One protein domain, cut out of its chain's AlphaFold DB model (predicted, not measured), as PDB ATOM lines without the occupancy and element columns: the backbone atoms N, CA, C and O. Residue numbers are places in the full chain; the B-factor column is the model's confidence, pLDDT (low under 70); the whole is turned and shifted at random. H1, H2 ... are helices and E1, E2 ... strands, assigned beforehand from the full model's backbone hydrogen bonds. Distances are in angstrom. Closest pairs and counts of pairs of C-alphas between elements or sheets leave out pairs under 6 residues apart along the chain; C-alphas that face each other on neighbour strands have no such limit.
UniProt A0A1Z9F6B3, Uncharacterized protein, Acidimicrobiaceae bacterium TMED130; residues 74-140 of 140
ATOM      1  N   ASP A  74    -130.175 410.601 -33.099       80.75
ATOM      2  CA  ASP A  74    -129.237 411.696 -32.844       80.75
ATOM      3  C   ASP A  74    -129.826 413.042 -33.328       80.75
ATOM      4  O   ASP A  74    -130.645 413.071 -34.244       80.75
ATOM      5  N   ASP A  75    -129.400 414.167 -32.737       80.88
ATOM      6  CA  ASP A  75    -129.865 415.541 -33.054       80.88
ATOM      7  C   ASP A  75    -131.292 415.909 -32.577       80.88
ATOM      8  O   ASP A  75    -132.020 416.686 -33.200       80.88
ATOM      9  N   ILE A  76    -131.696 415.386 -31.417       87.00
ATOM     10  CA  ILE A  76    -132.973 415.723 -30.768       87.00
ATOM     11  C   ILE A  76    -132.787 416.346 -29.380       87.00
ATOM     12  O   ILE A  76    -131.746 416.227 -28.739       87.00
ATOM     13  N   GLY A  77    -133.837 417.019 -28.905       89.50
ATOM     14  CA  GLY A  77    -133.915 417.565 -27.548       89.50
ATOM     15  C   GLY A  77    -134.885 416.792 -26.654       89.50
ATOM     16  O   GLY A  77    -135.227 415.641 -26.905       89.50
ATOM     17  N   THR A  78    -135.390 417.459 -25.619       92.44
ATOM     18  CA  THR A  78    -136.479 416.954 -24.772       92.44
ATOM     19  C   THR A  78    -137.835 417.515 -25.226       92.44
ATOM     20  O   THR A  78    -137.894 418.647 -25.721       92.44
ATOM     21  N   PRO A  79    -138.948 416.775 -25.053       94.81
ATOM     22  CA  PRO A  79    -139.074 415.467 -24.398       94.81
ATOM     23  C   PRO A  79    -138.810 414.275 -25.335       94.81
ATOM     24  O   PRO A  79    -139.048 414.367 -26.538       94.81
ATOM     25  N   ILE A  80    -138.384 413.151 -24.752       95.81
ATOM     26  CA  ILE A  80    -138.268 411.842 -25.412       95.81
ATOM     27  C   ILE A  80    -139.206 410.867 -24.700       95.81
ATOM     28  O   ILE A  80    -139.244 410.846 -23.467       95.81
ATOM     29  N   ILE A  81    -139.943 410.062 -25.465       95.75
ATOM     30  CA  ILE A  81    -140.764 408.964 -24.940       95.75
ATOM     31  C   ILE A  81    -140.357 407.672 -25.648       95.75
ATOM     32  O   ILE A  81    -140.338 407.625 -26.878       95.75
ATOM     33  N   GLY A  82    -140.029 406.649 -24.857       93.88
ATOM     34  CA  GLY A  82    -139.770 405.291 -25.330       93.88
ATOM     35  C   GLY A  82    -141.047 404.448 -25.376       93.88
ATOM     36  O   GLY A  82    -141.951 404.630 -24.561       93.88
ATOM     37  N   PHE A  83    -141.088 403.525 -26.325       91.94
ATOM     38  CA  PHE A  83    -142.158 402.577 -26.609       91.94
ATOM     39  C   PHE A  83    -141.549 401.195 -26.863       91.94
ATOM     40  O   PHE A  83    -140.347 401.064 -27.093       91.94
ATOM     41  N   GLU A  84    -142.406 400.183 -26.873       90.62
ATOM     42  CA  GLU A  84    -142.087 398.830 -27.321       90.62
ATOM     43  C   GLU A  84    -143.031 398.481 -28.471       90.62
ATOM     44  O   GLU A  84    -144.218 398.830 -28.434       90.62
ATOM     45  N   ASP A  85    -142.506 397.861 -29.525       86.44
ATOM     46  CA  ASP A  85    -143.332 397.373 -30.626       86.44
ATOM     47  C   ASP A  85    -144.033 396.048 -30.256       86.44
ATOM     48  O   ASP A  85    -143.898 395.529 -29.147       86.44
ATOM     49  N   GLU A  86    -144.795 395.462 -31.185       85.56
ATOM     50  CA  GLU A  86    -145.496 394.187 -30.937       85.56
ATOM     51  C   GLU A  86    -144.553 393.008 -30.624       85.56
ATOM     52  O   GLU A  86    -145.002 391.980 -30.114       85.56
ATOM     53  N   LYS A  87    -143.257 393.129 -30.937       89.62
ATOM     54  CA  LYS A  87    -142.218 392.126 -30.666       89.62
ATOM     55  C   LYS A  87    -141.409 392.446 -29.407       89.62
ATOM     56  O   LYS A  87    -140.558 391.639 -29.038       89.62
ATOM     57  N   GLY A  88    -141.689 393.567 -28.743       88.50
ATOM     58  CA  GLY A  88    -140.937 394.047 -27.586       88.50
ATOM     59  C   GLY A  88    -139.640 394.770 -27.953       88.50
ATOM     60  O   GLY A  88    -138.821 395.013 -27.070       88.50
ATOM     61  N   GLU A  89    -139.422 395.105 -29.228       90.94
ATOM     62  CA  GLU A  89    -138.252 395.884 -29.625       90.94
ATOM     63  C   GLU A  89    -138.453 397.348 -29.210       90.94
ATOM     64  O   GLU A  89    -139.494 397.945 -29.524       90.94
ATOM     65  N   PRO A  90    -137.491 397.946 -28.487       93.31
ATOM     66  CA  PRO A  90    -137.639 399.292 -27.977       93.31
ATOM     67  C   PRO A  90    -137.382 400.317 -29.082       93.31
ATOM     68  O   PRO A  90    -136.452 400.200 -29.880       93.31
ATOM     69  N   PHE A  91    -138.181 401.372 -29.091       92.69
ATOM     70  CA  PHE A  91    -138.012 402.516 -29.981       92.69
ATOM     71  C   PHE A  91    -138.544 403.776 -29.298       92.69
ATOM     72  O   PHE A  91    -139.096 403.709 -28.203       92.69
ATOM     73  N   GLY A  92    -138.360 404.952 -29.886       94.00
ATOM     74  CA  GLY A  92    -138.768 406.194 -29.245       94.00
ATOM     75  C   GLY A  92    -139.061 407.310 -30.224       94.00
ATOM     76  O   GLY A  92    -138.774 407.225 -31.414       94.00
ATOM     77  N   ILE A  93    -139.648 408.376 -29.692       94.75
ATOM     78  CA  ILE A  93    -139.917 409.600 -30.444       94.75
ATOM     79  C   ILE A  93    -139.393 410.812 -29.686       94.75
ATOM     80  O   ILE A  93    -139.428 410.866 -28.453       94.75
ATOM     81  N   PHE A  94    -139.001 411.833 -30.442       95.50
ATOM     82  CA  PHE A  94    -138.961 413.199 -29.945       95.50
ATOM     83  C   PHE A  94    -140.385 413.778 -29.925       95.50
ATOM     84  O   PHE A  94    -141.065 413.840 -30.952       95.50
ATOM     85  N   GLY A  95    -140.837 414.230 -28.757       94.44
ATOM     86  CA  GLY A  95    -142.194 414.727 -28.536       94.44
ATOM     87  C   GLY A  95    -143.116 413.738 -27.798       94.44
ATOM     88  O   GLY A  95    -142.639 412.784 -27.190       94.44
ATOM     89  N   PRO A  96    -144.442 413.983 -27.801       95.75
ATOM     90  CA  PRO A  96    -145.112 415.133 -28.404       95.75
ATOM     91  C   PRO A  96    -144.721 416.443 -27.708       95.75
ATOM     92  O   PRO A  96    -144.745 416.563 -26.485       95.75
ATOM     93  N   VAL A  97    -144.375 417.462 -28.497       95.88
ATOM     94  CA  VAL A  97    -144.063 418.795 -27.966       95.88
ATOM     95  C   VAL A  97    -145.369 419.561 -27.746       95.88
ATOM     96  O   VAL A  97    -145.988 420.027 -28.703       95.88
ATOM     97  N   ILE A  98    -145.778 419.715 -26.484       95.50
ATOM     98  CA  ILE A  98    -146.995 420.442 -26.089       95.50
ATOM     99  C   ILE A  98    -146.666 421.667 -25.235       95.50
ATOM    100  O   ILE A  98    -145.707 421.678 -24.467       95.50
ATOM    101  N   THR A  99    -147.475 422.718 -25.368       96.00
ATOM    102  CA  THR A  99    -147.334 423.960 -24.592       96.00
ATOM    103  C   THR A  99    -148.295 424.041 -23.419       96.00
ATOM    104  O   THR A  99    -148.070 424.851 -22.532       96.00
ATOM    105  N   ARG A 100    -149.333 423.204 -23.376       94.69
ATOM    106  CA  ARG A 100    -150.353 423.181 -22.322       94.69
ATOM    107  C   ARG A 100    -150.640 421.746 -21.933       94.69
ATOM    108  O   ARG A 100    -150.646 420.877 -22.802       94.69
ATOM    109  N   VAL A 101    -150.929 421.520 -20.658       92.62
ATOM    110  CA  VAL A 101    -151.434 420.226 -20.191       92.62
ATOM    111  C   VAL A 101    -152.889 420.078 -20.664       92.62
ATOM    112  O   VAL A 101    -153.722 420.895 -20.263       92.62
ATOM    113  N   PRO A 102    -153.210 419.098 -21.531       93.75
ATOM    114  CA  PRO A 102    -154.583 418.860 -21.966       93.75
ATOM    115  C   PRO A 102    -155.463 418.387 -20.803       93.75
ATOM    116  O   PRO A 102    -154.968 417.806 -19.836       93.75
ATOM    117  N   ASP A 103    -156.779 418.590 -20.909       94.50
ATOM    118  CA  ASP A 103    -157.712 417.935 -19.988       94.50
ATOM    119  C   ASP A 103    -157.694 416.409 -20.171       94.50
ATOM    120  O   ASP A 103    -157.169 415.894 -21.155       94.50
ATOM    121  N   LYS A 104    -158.299 415.664 -19.237       95.38
ATOM    122  CA  LYS A 104    -158.260 414.193 -19.242       95.38
ATOM    123  C   LYS A 104    -158.720 413.571 -20.565       95.38
ATOM    124  O   LYS A 104    -158.113 412.603 -21.014       95.38
ATOM    125  N   ARG A 105    -159.799 414.078 -21.170       97.94
ATOM    126  CA  ARG A 105    -160.331 413.508 -22.416       97.94
ATOM    127  C   ARG A 105    -159.364 413.790 -23.561       97.94
ATOM    128  O   ARG A 105    -159.003 412.874 -24.290       97.94
ATOM    129  N   GLN A 106    -158.894 415.031 -23.658       97.44
ATOM    130  CA  GLN A 106    -157.896 415.436 -24.645       97.44
ATOM    131  C   GLN A 106    -156.564 414.687 -24.475       97.44
ATOM    132  O   GLN A 106    -155.923 414.370 -25.471       97.44
ATOM    133  N   SER A 107    -156.141 414.384 -23.239       96.81
ATOM    134  CA  SER A 107    -154.930 413.597 -22.971       96.81
ATOM    135  C   SER A 107    -155.033 412.194 -23.561       96.81
ATOM    136  O   SER A 107    -154.080 411.735 -24.182       96.81
ATOM    137  N   LEU A 108    -156.180 411.527 -23.382       98.12
ATOM    138  CA  LEU A 108    -156.412 410.183 -23.918       98.12
ATOM    139  C   LEU A 108    -156.450 410.199 -25.449       98.12
ATOM    140  O   LEU A 108    -155.741 409.427 -26.081       98.12
ATOM    141  N   GLU A 109    -157.184 411.144 -26.042       98.25
ATOM    142  CA  GLU A 109    -157.247 411.309 -27.504       98.25
ATOM    143  C   GLU A 109    -155.864 411.589 -28.116       98.25
ATOM    144  O   GLU A 109    -155.510 411.040 -29.164       98.25
ATOM    145  N   LEU A 110    -155.059 412.431 -27.457       97.69
ATOM    146  CA  LEU A 110    -153.686 412.705 -27.872       97.69
ATOM    147  C   LEU A 110    -152.811 411.455 -27.755       97.69
ATOM    148  O   LEU A 110    -152.046 411.176 -28.675       97.69
ATOM    149  N   TRP A 111    -152.917 410.711 -26.654       97.38
ATOM    150  CA  TRP A 111    -152.138 409.495 -26.439       97.38
ATOM    151  C   TRP A 111    -152.438 408.429 -27.496       97.38
ATOM    152  O   TRP A 111    -151.508 407.931 -28.126       97.38
ATOM    153  N   ASP A 112    -153.717 408.164 -27.773       97.19
ATOM    154  CA  ASP A 112    -154.133 407.217 -28.814       97.19
ATOM    155  C   ASP A 112    -153.589 407.629 -30.192       97.19
ATOM    156  O   ASP A 112    -153.112 406.797 -30.967       97.19
ATOM    157  N   SER A 113    -153.595 408.936 -30.484       97.06
ATOM    158  CA  SER A 113    -153.043 409.485 -31.726       97.06
ATOM    159  C   SER A 113    -151.524 409.318 -31.814       97.06
ATOM    160  O   SER A 113    -151.013 408.934 -32.864       97.06
ATOM    161  N   VAL A 114    -150.799 409.580 -30.720       96.00
ATOM    162  CA  VAL A 114    -149.344 409.384 -30.638       96.00
ATOM    163  C   VAL A 114    -149.007 407.917 -30.858       96.00
ATOM    164  O   VAL A 114    -148.247 407.618 -31.768       96.00
ATOM    165  N   VAL A 115    -149.630 406.997 -30.116       94.06
ATOM    166  CA  VAL A 115    -149.410 405.551 -30.281       94.06
ATOM    167  C   VAL A 115    -149.690 405.124 -31.721       94.06
ATOM    168  O   VAL A 115    -148.893 404.396 -32.314       94.06
ATOM    169  N   ARG A 116    -150.777 405.614 -32.332       94.25
ATOM    170  CA  ARG A 116    -151.121 405.274 -33.715       94.25
ATOM    171  C   ARG A 116    -150.084 405.768 -34.721       94.25
ATOM    172  O   ARG A 116    -149.715 405.010 -35.614       94.25
ATOM    173  N   LEU A 117    -149.644 407.022 -34.614       94.06
ATOM    174  CA  LEU A 117    -148.624 407.583 -35.505       94.06
ATOM    175  C   LEU A 117    -147.301 406.833 -35.346       94.06
ATOM    176  O   LEU A 117    -146.743 406.356 -36.328       94.06
ATOM    177  N   THR A 118    -146.863 406.670 -34.102       91.75
ATOM    178  CA  THR A 118    -145.593 406.048 -33.722       91.75
ATOM    179  C   THR A 118    -145.507 404.578 -34.152       91.75
ATOM    180  O   THR A 118    -144.436 404.115 -34.521       91.75
ATOM    181  N   THR A 119    -146.627 403.851 -34.200       88.69
ATOM    182  CA  THR A 119    -146.677 402.454 -34.679       88.69
ATOM    183  C   THR A 119    -147.009 402.308 -36.172       88.69
ATOM    184  O   THR A 119    -147.083 401.188 -36.678       88.69
ATOM    185  N   THR A 120    -147.217 403.404 -36.915       90.94
ATOM    186  CA  THR A 120    -147.516 403.344 -38.357       90.94
ATOM    187  C   THR A 120    -146.228 403.155 -39.171       90.94
ATOM    188  O   THR A 120    -145.365 404.036 -39.146       90.94
ATOM    189  N   PRO A 121    -146.091 402.071 -39.964       89.94
ATOM    190  CA  PRO A 121    -144.892 401.847 -40.768       89.94
ATOM    191  C   PRO A 121    -144.604 403.004 -41.730       89.94
ATOM    192  O   PRO A 121    -145.471 403.418 -42.501       89.94
ATOM    193  N   GLY A 122    -143.366 403.502 -41.706       91.31
ATOM    194  CA  GLY A 122    -142.905 404.581 -42.584       91.31
ATOM    195  C   GLY A 122    -143.313 405.994 -42.152       91.31
ATOM    196  O   GLY A 122    -143.054 406.940 -42.897       91.31
ATOM    197  N   PHE A 123    -143.933 406.161 -40.981       93.00
ATOM    198  CA  PHE A 123    -144.095 407.474 -40.365       93.00
ATOM    199  C   PHE A 123    -142.791 407.890 -39.673       93.00
ATOM    200  O   PHE A 123    -142.241 407.127 -38.886       93.00
ATOM    201  N   TRP A 124    -142.309 409.102 -39.959       90.44
ATOM    202  CA  TRP A 124    -141.025 409.588 -39.434       90.44
ATOM    203  C   TRP A 124    -141.126 410.956 -38.767       90.44
ATOM    204  O   TRP A 124    -140.518 411.172 -37.726       90.44
ATOM    205  N   GLU A 125    -141.906 411.888 -39.325       93.69
ATOM    206  CA  GLU A 125    -142.027 413.224 -38.742       93.69
ATOM    207  C   GLU A 125    -143.382 413.872 -39.046       93.69
ATOM    208  O   GLU A 125    -143.888 413.832 -40.169       93.69
ATOM    209  N   LEU A 126    -143.944 414.536 -38.033       94.12
ATOM    210  CA  LEU A 126    -145.024 415.507 -38.173       94.12
ATOM    211  C   LEU A 126    -144.668 416.742 -37.349       94.12
ATOM    212  O   LEU A 126    -144.554 416.675 -36.126       94.12
ATOM    213  N   LYS A 127    -144.522 417.889 -38.014       94.50
ATOM    214  CA  LYS A 127    -144.055 419.116 -37.369       94.50
ATOM    215  C   LYS A 127    -144.807 420.341 -37.860       94.50
ATOM    216  O   LYS A 127    -145.135 420.476 -39.035       94.50
ATOM    217  N   ARG A 128    -145.015 421.280 -36.937       95.31
ATOM    218  CA  ARG A 128    -145.398 422.665 -37.226       95.31
ATOM    219  C   ARG A 128    -144.552 423.622 -36.396       95.31
ATOM    220  O   ARG A 128    -144.065 423.253 -35.327       95.31
ATOM    221  N   THR A 129    -144.408 424.859 -36.861       95.94
ATOM    222  CA  THR A 129    -143.683 425.900 -36.126       95.94
ATOM    223  C   THR A 129    -144.350 426.166 -34.777       95.94
ATOM    224  O   THR A 129    -145.537 426.486 -34.713       95.94
ATOM    225  N   ARG A 130    -143.582 426.052 -33.690       94.81
ATOM    226  CA  ARG A 130    -144.041 426.406 -32.344       94.81
ATOM    227  C   ARG A 130    -144.060 427.927 -32.189       94.81
ATOM    228  O   ARG A 130    -143.028 428.572 -32.341       94.81
ATOM    229  N   THR A 131    -145.215 428.478 -31.835       96.31
ATOM    230  CA  THR A 131    -145.430 429.926 -31.637       96.31
ATOM    231  C   THR A 131    -145.698 430.308 -30.179       96.31
ATOM    232  O   THR A 131    -145.814 431.485 -29.855       96.31
ATOM    233  N   GLU A 132    -145.769 429.321 -29.287       96.62
ATOM    234  CA  GLU A 132    -146.151 429.482 -27.884       96.62
ATOM    235  C   GLU A 132    -145.036 429.003 -26.936       96.62
ATOM    236  O   GLU A 132    -144.172 428.190 -27.301       96.62
ATOM    237  N   LYS A 133    -145.057 429.508 -25.700       94.62
ATOM    238  CA  LYS A 133    -144.202 429.053 -24.590       94.62
ATOM    239  C   LYS A 133    -144.968 428.048 -23.708       94.62
ATOM    240  O   LYS A 133    -146.193 428.044 -23.767       94.62
ATOM    241  N   PRO A 134    -144.283 427.226 -22.890       94.38
ATOM    242  CA  PRO A 134    -144.956 426.345 -21.935       94.38
ATOM    243  C   PRO A 134    -145.834 427.098 -20.920       94.38
ATOM    244  O   PRO A 134    -145.412 428.099 -20.336       94.38
ATOM    245  N   GLU A 135    -147.027 426.563 -20.673       92.94
ATOM    246  CA  GLU A 135    -148.029 426.983 -19.697       92.94
ATOM    247  C   GLU A 135    -148.340 425.784 -18.780       92.94
ATOM    248  O   GLU A 135    -148.929 424.787 -19.200       92.94
ATOM    249  N   PHE A 136    -147.937 425.868 -17.511       86.69
ATOM    250  CA  PHE A 136    -147.928 424.713 -16.601       86.69
ATOM    251  C   PHE A 136    -149.296 424.359 -15.994       86.69
ATOM    252  O   PHE A 136    -149.426 423.350 -15.311       86.69
ATOM    253  N   GLY A 137    -150.337 425.155 -16.251       86.94
ATOM    254  CA  GLY A 137    -151.665 424.928 -15.683       86.94
ATOM    255  C   GLY A 137    -151.725 425.195 -14.174       86.94
ATOM    256  O   GLY A 137    -151.009 426.048 -13.644       86.94
ATOM    257  N   LYS A 138    -152.633 424.498 -13.477       86.94
ATOM    258  CA  LYS A 138    -152.814 424.643 -12.024       86.94
ATOM    259  C   LYS A 138    -151.676 423.958 -11.274       86.94
ATOM    260  O   LYS A 138    -151.224 422.895 -11.682       86.94
ATOM    261  N   LYS A 139    -151.252 424.566 -10.166       86.81
ATOM    262  CA  LYS A 139    -150.268 423.976  -9.256       86.81
ATOM    263  C   LYS A 139    -150.807 422.647  -8.689       86.81
ATOM    264  O   LYS A 139    -151.948 422.662  -8.218       86.81
ATOM    265  N   PRO A 140    -150.038 421.548  -8.771       82.25
ATOM    266  CA  PRO A 140    -150.404 420.268  -8.176       82.25
ATOM    267  C   PRO A 140    -150.254 420.248  -6.653       82.25
ATOM    268  O   PRO A 140    -149.476 421.074  -6.113       82.25
TER     269      PRO A 140
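This is residues 74 to 140 of the 140 residues of an uncharacterized protein of Acidimicrobiaceae bacterium TMED130 (UniProt A0A1Z9F6B3). With little regular structure, this is a loose piece: a small two-stranded hairpin, E1 and E2, one helix, H1, and a long tail, residues 119 to 140, that folds back from the helix's end. The 67 printed residues hold E1, E2 and H1 in that order, a mixed class with only 25 residues in named elements. The sheet is antiparallel, the radius of gyration of the C-alphas is 13.6 A, and the spans are 39 by 28 by 19 A.

Look first at E1, residues 80 to 84, and E2, residues 90 to 94, a hairpin at 152 degrees with a tight link. Here N 83 and O 91 are 2.7 A apart, within hydrogen-bond range. H1, residues 104 to 118, has every O i to N i+4 pair within that range. The closest C-alphas of E2 and H1, Ile 93 and Thr 118, are 7.5 A apart; E1 and H1 are apart.

Find C-alpha 80 at (-138.268, 411.842, -25.412), where E1 begins its 13.7 A; E2 measures 14.1 A. H1 runs 20.9 A to C-alpha 118 at (-145.593, 406.048, -33.722).

The C-alphas farthest apart, Gly 122 and Lys 139, are 39.3 A apart. Residues 103 to 109, of which 104 to 109 belong to H1, stand free. The printed part has no cut, and no printed residue is under 70 in pLDDT.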